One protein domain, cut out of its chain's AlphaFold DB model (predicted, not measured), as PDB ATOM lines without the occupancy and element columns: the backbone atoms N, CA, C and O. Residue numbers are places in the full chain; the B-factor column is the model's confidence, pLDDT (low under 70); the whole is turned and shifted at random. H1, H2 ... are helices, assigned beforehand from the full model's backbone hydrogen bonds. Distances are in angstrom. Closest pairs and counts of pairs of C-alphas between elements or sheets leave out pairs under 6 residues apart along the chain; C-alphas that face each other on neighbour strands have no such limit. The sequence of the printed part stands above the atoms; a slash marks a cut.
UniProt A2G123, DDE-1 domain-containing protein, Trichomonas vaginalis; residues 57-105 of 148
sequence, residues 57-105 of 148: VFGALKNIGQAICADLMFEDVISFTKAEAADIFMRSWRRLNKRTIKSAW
ATOM      1  N   VAL A  57     -10.295 -45.725 -28.832       96.69
ATOM      2  CA  VAL A  57      -9.945 -44.320 -28.576       96.69
ATOM      3  C   VAL A  57      -9.386 -43.659 -29.832       96.69
ATOM      4  O   VAL A  57      -9.883 -42.601 -30.218       96.69
ATOM      5  N   PHE A  58      -8.419 -44.281 -30.508       95.88
ATOM      6  CA  PHE A  58      -7.786 -43.694 -31.691       95.88
ATOM      7  C   PHE A  58      -8.746 -43.554 -32.867       95.88
ATOM      8  O   PHE A  58      -8.749 -42.506 -33.512       95.88
ATOM      9  N   GLY A  59      -9.640 -44.521 -33.092       95.62
ATOM     10  CA  GLY A  59     -10.696 -44.387 -34.101       95.62
ATOM     11  C   GLY A  59     -11.601 -43.176 -33.846       95.62
ATOM     12  O   GLY A  59     -11.876 -42.388 -34.752       95.62
ATOM     13  N   ALA A  60     -12.011 -42.961 -32.592       97.00
ATOM     14  CA  ALA A  60     -12.820 -41.801 -32.227       97.00
ATOM     15  C   ALA A  60     -12.049 -40.478 -32.367       97.00
ATOM     16  O   ALA A  60     -12.595 -39.510 -32.894       97.00
ATOM     17  N   LEU A  61     -10.788 -40.433 -31.931       97.62
ATOM     18  CA  LEU A  61      -9.937 -39.250 -32.084       97.62
ATOM     19  C   LEU A  61      -9.712 -38.907 -33.554       97.62
ATOM     20  O   LEU A  61      -9.827 -37.739 -33.915       97.62
ATOM     21  N   LYS A  62      -9.466 -39.908 -34.406       96.31
ATOM     22  CA  LYS A  62      -9.303 -39.727 -35.851       96.31
ATOM     23  C   LYS A  62     -10.554 -39.124 -36.480       96.31
ATOM     24  O   LYS A  62     -10.431 -38.161 -37.224       96.31
ATOM     25  N   ASN A  63     -11.745 -39.614 -36.132       97.38
ATOM     26  CA  ASN A  63     -13.003 -39.068 -36.652       97.38
ATOM     27  C   ASN A  63     -13.222 -37.605 -36.230       97.38
ATOM     28  O   ASN A  63     -13.630 -36.775 -37.041       97.38
ATOM     29  N   ILE A  64     -12.931 -37.267 -34.969       97.62
ATOM     30  CA  ILE A  64     -13.035 -35.881 -34.487       97.62
ATOM     31  C   ILE A  64     -11.998 -34.991 -35.183       97.62
ATOM     32  O   ILE A  64     -12.329 -33.886 -35.607       97.62
ATOM     33  N   GLY A  65     -10.762 -35.477 -35.315       96.62
ATOM     34  CA  GLY A  65      -9.677 -34.772 -35.988       96.62
ATOM     35  C   GLY A  65      -9.985 -34.523 -37.459       96.62
ATOM     36  O   GLY A  65      -9.821 -33.404 -37.921       96.62
ATOM     37  N   GLN A  66     -10.527 -35.515 -38.168       94.94
ATOM     38  CA  GLN A  66     -10.968 -35.375 -39.558       94.94
ATOM     39  C   GLN A  66     -12.036 -34.294 -39.721       94.94
ATOM     40  O   GLN A  66     -11.944 -33.512 -40.659       94.94
ATOM     41  N   ALA A  67     -13.004 -34.207 -38.804       95.56
ATOM     42  CA  ALA A  67     -13.996 -33.134 -38.832       95.56
ATOM     43  C   ALA A  67     -13.344 -31.752 -38.643       95.56
ATOM     44  O   ALA A  67     -13.642 -30.831 -39.391       95.56
ATOM     45  N   ILE A  68     -12.400 -31.625 -37.701       94.44
ATOM     46  CA  ILE A  68     -11.652 -30.374 -37.491       94.44
ATOM     47  C   ILE A  68     -10.823 -30.013 -38.731       94.44
ATOM     48  O   ILE A  68     -10.816 -28.857 -39.141       94.44
ATOM     49  N   CYS A  69     -10.130 -30.982 -39.332       92.31
ATOM     50  CA  CYS A  69      -9.355 -30.755 -40.549       92.31
ATOM     51  C   CYS A  69     -10.252 -30.337 -41.715       92.31
ATOM     52  O   CYS A  69      -9.873 -29.445 -42.462       92.31
ATOM     53  N   ALA A  70     -11.423 -30.964 -41.864       91.12
ATOM     54  CA  ALA A  70     -12.379 -30.615 -42.906       91.12
ATOM     55  C   ALA A  70     -12.843 -29.160 -42.765       91.12
ATOM     56  O   ALA A  70     -12.819 -28.436 -43.755       91.12
ATOM     57  N   ASP A  71     -13.170 -28.717 -41.545       90.94
ATOM     58  CA  ASP A  71     -13.535 -27.321 -41.269       90.94
ATOM     59  C   ASP A  71     -12.408 -26.353 -41.685       90.94
ATOM     60  O   ASP A  71     -12.670 -25.357 -42.352       90.94
ATOM     61  N   LEU A  72     -11.149 -26.677 -41.365       88.50
ATOM     62  CA  LEU A  72      -9.981 -25.855 -41.718       88.50
ATOM     63  C   LEU A  72      -9.659 -25.869 -43.221       88.50
ATOM     64  O   LEU A  72      -9.151 -24.888 -43.754       88.50
ATOM     65  N   MET A  73      -9.951 -26.958 -43.934       86.31
ATOM     66  CA  MET A  73      -9.753 -27.023 -45.387       86.31
ATOM     67  C   MET A  73     -10.698 -26.086 -46.148       86.31
ATOM     68  O   MET A  73     -10.345 -25.626 -47.230       86.31
ATOM     69  N   PHE A  74     -11.866 -25.753 -45.584       83.81
ATOM     70  CA  PHE A  74     -12.725 -24.695 -46.131       83.81
ATOM     71  C   PHE A  74     -12.126 -23.285 -45.962       83.81
ATOM     72  O   PHE A  74     -12.630 -22.344 -46.569       83.81
ATOM     73  N   GLU A  75     -11.051 -23.139 -45.181       83.31
ATOM     74  CA  GLU A  75     -10.304 -21.894 -44.956       83.31
ATOM     75  C   GLU A  75      -9.016 -21.820 -45.812       83.31
ATOM     76  O   GLU A  75      -8.056 -21.153 -45.438       83.31
ATOM     77  N   ASP A  76      -8.975 -22.525 -46.952       80.19
ATOM     78  CA  ASP A  76      -7.833 -22.606 -47.885       80.19
ATOM     79  C   ASP A  76      -6.538 -23.206 -47.283       80.19
ATOM     80  O   ASP A  76      -5.433 -23.008 -47.799       80.19
ATOM     81  N   VAL A  77      -6.649 -24.002 -46.212       79.38
ATOM     82  CA  VAL A  77      -5.509 -24.737 -45.636       79.38
ATOM     83  C   VAL A  77      -5.199 -25.990 -46.463       79.38
ATOM     84  O   VAL A  77      -5.981 -26.938 -46.508       79.38
ATOM     85  N   ILE A  78      -4.016 -26.022 -47.086       78.50
ATOM     86  CA  ILE A  78      -3.581 -27.119 -47.978       78.50
ATOM     87  C   ILE A  78      -2.775 -28.195 -47.228       78.50
ATOM     88  O   ILE A  78      -2.722 -29.353 -47.647       78.50
ATOM     89  N   SER A  79      -2.131 -27.843 -46.112       88.19
ATOM     90  CA  SER A  79      -1.285 -28.763 -45.344       88.19
ATOM     91  C   SER A  79      -1.157 -28.336 -43.886       88.19
ATOM     92  O   SER A  79      -1.339 -27.161 -43.579       88.19
ATOM     93  N   PHE A  80      -0.793 -29.279 -43.015       90.94
ATOM     94  CA  PHE A  80      -0.552 -29.030 -41.595       90.94
ATOM     95  C   PHE A  80       0.909 -29.299 -41.238       90.94
ATOM     96  O   PHE A  80       1.481 -30.333 -41.592       90.94
ATOM     97  N   THR A  81       1.501 -28.391 -40.479       94.25
ATOM     98  CA  THR A  81       2.762 -28.605 -39.772       94.25
ATOM     99  C   THR A  81       2.578 -29.594 -38.617       94.25
ATOM    100  O   THR A  81       1.468 -29.873 -38.160       94.25
ATOM    101  N   LYS A  82       3.689 -30.103 -38.066       94.81
ATOM    102  CA  LYS A  82       3.655 -30.972 -36.875       94.81
ATOM    103  C   LYS A  82       3.007 -30.292 -35.661       94.81
ATOM    104  O   LYS A  82       2.313 -30.955 -34.897       94.81
ATOM    105  N   ALA A  83       3.226 -28.987 -35.486       95.81
ATOM    106  CA  ALA A  83       2.652 -28.228 -34.375       95.81
ATOM    107  C   ALA A  83       1.127 -28.109 -34.506       95.81
ATOM    108  O   ALA A  83       0.404 -28.330 -33.537       95.81
ATOM    109  N   GLU A  84       0.635 -27.842 -35.716       94.25
ATOM    110  CA  GLU A  84      -0.804 -27.786 -35.996       94.25
ATOM    111  C   GLU A  84      -1.457 -29.161 -35.852       94.25
ATOM    112  O   GLU A  84      -2.519 -29.275 -35.244       94.25
ATOM    113  N   ALA A  85      -0.799 -30.227 -36.315       94.69
ATOM    114  CA  ALA A  85      -1.279 -31.591 -36.107       94.69
ATOM    115  C   ALA A  85      -1.404 -31.937 -34.610       94.69
ATOM    116  O   ALA A  85      -2.394 -32.544 -34.193       94.69
ATOM    117  N   ALA A  86      -0.442 -31.511 -33.783       96.69
ATOM    118  CA  ALA A  86      -0.508 -31.680 -32.333       96.69
ATOM    119  C   ALA A  86      -1.652 -30.863 -31.703       96.69
ATOM    120  O   ALA A  86      -2.351 -31.370 -30.823       96.69
ATOM    121  N   ASP A  87      -1.896 -29.633 -32.167       96.06
ATOM    122  CA  ASP A  87      -3.044 -28.840 -31.711       96.06
ATOM    123  C   ASP A  87      -4.377 -29.506 -32.083       96.06
ATOM    124  O   ASP A  87      -5.254 -29.662 -31.229       96.06
ATOM    125  N   ILE A  88      -4.510 -30.002 -33.317       96.06
ATOM    126  CA  ILE A  88      -5.687 -30.755 -33.773       96.06
ATOM    127  C   ILE A  88      -5.897 -32.000 -32.909       96.06
ATOM    128  O   ILE A  88      -7.029 -32.275 -32.491       96.06
ATOM    129  N   PHE A  89      -4.830 -32.728 -32.575       96.88
ATOM    130  CA  PHE A  89      -4.906 -33.863 -31.657       96.88
ATOM    131  C   PHE A  89      -5.416 -33.434 -30.273       96.88
ATOM    132  O   PHE A  89      -6.363 -34.029 -29.756       96.88
ATOM    133  N   MET A  90      -4.878 -32.357 -29.695       97.88
ATOM    134  CA  MET A  90      -5.313 -31.848 -28.388       97.88
ATOM    135  C   MET A  90      -6.764 -31.349 -28.400       97.88
ATOM    136  O   MET A  90      -7.514 -31.584 -27.447       97.88
ATOM    137  N   ARG A  91      -7.198 -30.690 -29.478       97.31
ATOM    138  CA  ARG A  91      -8.601 -30.302 -29.696       97.31
ATOM    139  C   ARG A  91      -9.500 -31.530 -29.790       97.31
ATOM    140  O   ARG A  91     -10.570 -31.546 -29.178       97.31
ATOM    141  N   SER A  92      -9.052 -32.568 -30.491       97.56
ATOM    142  CA  SER A  92      -9.768 -33.840 -30.601       97.56
ATOM    143  C   SER A  92      -9.892 -34.532 -29.244       97.56
ATOM    144  O   SER A  92     -10.988 -34.935 -28.858       97.56
ATOM    145  N   TRP A  93      -8.805 -34.573 -28.468       97.50
ATOM    146  CA  TRP A  93      -8.768 -35.140 -27.120       97.50
ATOM    147  C   TRP A  93      -9.750 -34.455 -26.169       97.50
ATOM    148  O   TRP A  93     -10.527 -35.122 -25.489       97.50
ATOM    149  N   ARG A  94      -9.793 -33.117 -26.166       97.00
ATOM    150  CA  ARG A  94     -10.730 -32.343 -25.327       97.00
ATOM    151  C   ARG A  94     -12.202 -32.590 -25.674       97.00
ATOM    152  O   ARG A  94     -13.059 -32.430 -24.809       97.00
ATOM    153  N   ARG A  95     -12.501 -32.971 -26.921       97.00
ATOM    154  CA  ARG A  95     -13.858 -33.302 -27.396       97.00
ATOM    155  C   ARG A  95     -14.223 -34.774 -27.193       97.00
ATOM    156  O   ARG A  95     -15.390 -35.133 -27.364       97.00
ATOM    157  N   LEU A  96     -13.261 -35.629 -26.850       96.88
ATOM    158  CA  LEU A  96     -13.491 -37.058 -26.691       96.88
ATOM    159  C   LEU A  96     -14.440 -37.324 -25.515       96.88
ATOM    160  O   LEU A  96     -14.228 -36.889 -24.383       96.88
ATOM    161  N   ASN A  97     -15.505 -38.079 -25.778       94.69
ATOM    162  CA  ASN A  97     -16.485 -38.402 -24.751       94.69
ATOM    163  C   ASN A  97     -15.904 -39.410 -23.745       94.69
ATOM    164  O   ASN A  97     -15.401 -40.467 -24.127       94.69
ATOM    165  N   LYS A  98     -16.080 -39.149 -22.442       95.62
ATOM    166  CA  LYS A  98     -15.730 -40.094 -21.365       95.62
ATOM    167  C   LYS A  98     -16.382 -41.470 -21.547       95.62
ATOM    168  O   LYS A  98     -15.810 -42.467 -21.121       95.62
ATOM    169  N   ARG A  99     -17.561 -41.546 -22.178       95.44
ATOM    170  CA  ARG A  99     -18.214 -42.816 -22.534       95.44
ATOM    171  C   ARG A  99     -17.354 -43.643 -23.488       95.44
ATOM    172  O   ARG A  99     -17.275 -44.844 -23.281       95.44
ATOM    173  N   THR A 100     -16.700 -43.019 -24.468       95.62
ATOM    174  CA  THR A 100     -15.789 -43.706 -25.395       95.62
ATOM    175  C   THR A 100     -14.634 -44.334 -24.631       95.62
ATOM    176  O   THR A 100     -14.386 -45.525 -24.798       95.62
ATOM    177  N   ILE A 101     -14.012 -43.571 -23.724       95.06
ATOM    178  CA  ILE A 101     -12.928 -44.066 -22.864       95.06
ATOM    179  C   ILE A 101     -13.427 -45.246 -22.028       95.06
ATOM    180  O   ILE A 101     -12.851 -46.319 -22.097       95.06
ATOM    181  N   LYS A 102     -14.544 -45.099 -21.304       95.12
ATOM    182  CA  LYS A 102     -15.113 -46.195 -20.499       95.12
ATOM    183  C   LYS A 102     -15.435 -47.431 -21.337       95.12
ATOM    184  O   LYS A 102     -15.128 -48.540 -20.924       95.12
ATOM    185  N   SER A 103     -16.034 -47.240 -22.513       94.12
ATOM    186  CA  SER A 103     -16.373 -48.344 -23.406       94.12
ATOM    187  C   SER A 103     -15.140 -49.047 -23.951       94.12
ATOM    188  O   SER A 103     -15.231 -50.236 -24.191       94.12
ATOM    189  N   ALA A 104     -14.003 -48.357 -24.092       94.31
ATOM    190  CA  ALA A 104     -12.746 -48.958 -24.527       94.31
ATOM    191  C   ALA A 104     -12.238 -50.025 -23.544       94.31
ATOM    192  O   ALA A 104     -11.624 -50.997 -23.958       94.31
ATOM    193  N   TRP A 105     -12.568 -49.909 -22.258       92.19
ATOM    194  CA  TRP A 105     -12.200 -50.894 -21.235       92.19
ATOM    195  C   TRP A 105     -13.232 -52.015 -21.051       92.19
ATOM    196  O   TRP A 105     -12.991 -52.953 -20.302       92.19
TER     197      TRP A 105
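Overview. This is residues 57 to 105 of the 148 residues of the protein "DDE-1 domain-containing protein" of Trichomonas vaginalis (UniProt A2G123). Two helices, H1 and H2, pack steeply on each other, with H2's closest residue, Ser 92, near its end and Gly 65 well inside H1; they splay like a V toward the end of H1 and the start of H2, where residues 74 to 81 join them. The short helix H3 packs by the first residues of H1, at the other end of the long axis from that link. The printed part has 49 residues with three named helices, in the order H1, H2, H3, and no named strand: the class is all helix. The whole is only just loose, close to compact, with a radius of gyration of the C-alphas of 11.9 A, and its C-alphas span 38 by 19 by 14 A, only just a rod.

Arrangement. The longest helix by residues is H1, residues 57 to 73. It touches H2, residues 82 to 95, with 13 pairs of C-alphas within 8 A; the closest C-alphas are those of Gly 65 and Ser 92, 5.5 A apart. The two helices stand at a steep tilt of 63 degrees and run opposite ways, and their centres are 9.3 A apart. H1 also touches H3, residues 98 to 104, with residues 57 to 60 alone; the closest C-alphas, those of Val 57 and Ile 101, are 6.4 A apart. H1 and H3 stand at a steep tilt of 50 degrees and run opposite ways. H2 and H3 are apart, though they follow each other in the chain. In H1, H2 and H3 every backbone O i to N i+4 pair is within hydrogen-bond range.

Along the chain. H1 begins at C-alpha 57, printed at (-9.945, -44.320, -28.576), and ends at C-alpha 73, at (-9.753, -27.023, -45.387); its first and last C-alphas are 24.1 A apart. H2 runs from Lys 82 to Arg 95, 20.0 A from first to last C-alpha. H3 runs from Lys 98 to Ala 104 over 9.9 A and ends at C-alpha 104, at (-12.746, -48.958, -24.527).

Size, cuts and confidence. The two C-alphas farthest apart are those of Asp 76 and Trp 105, 39.1 A. The first and last printed C-alphas, those of Val 57 and Trp 105, are 10.1 A apart. The link from H1 to H2, eight residues, is short; the link from H2 to H3, two residues, is tight. The printed part has no cut. The mean pLDDT of the printed part is 93.5, and no printed residue is under 70.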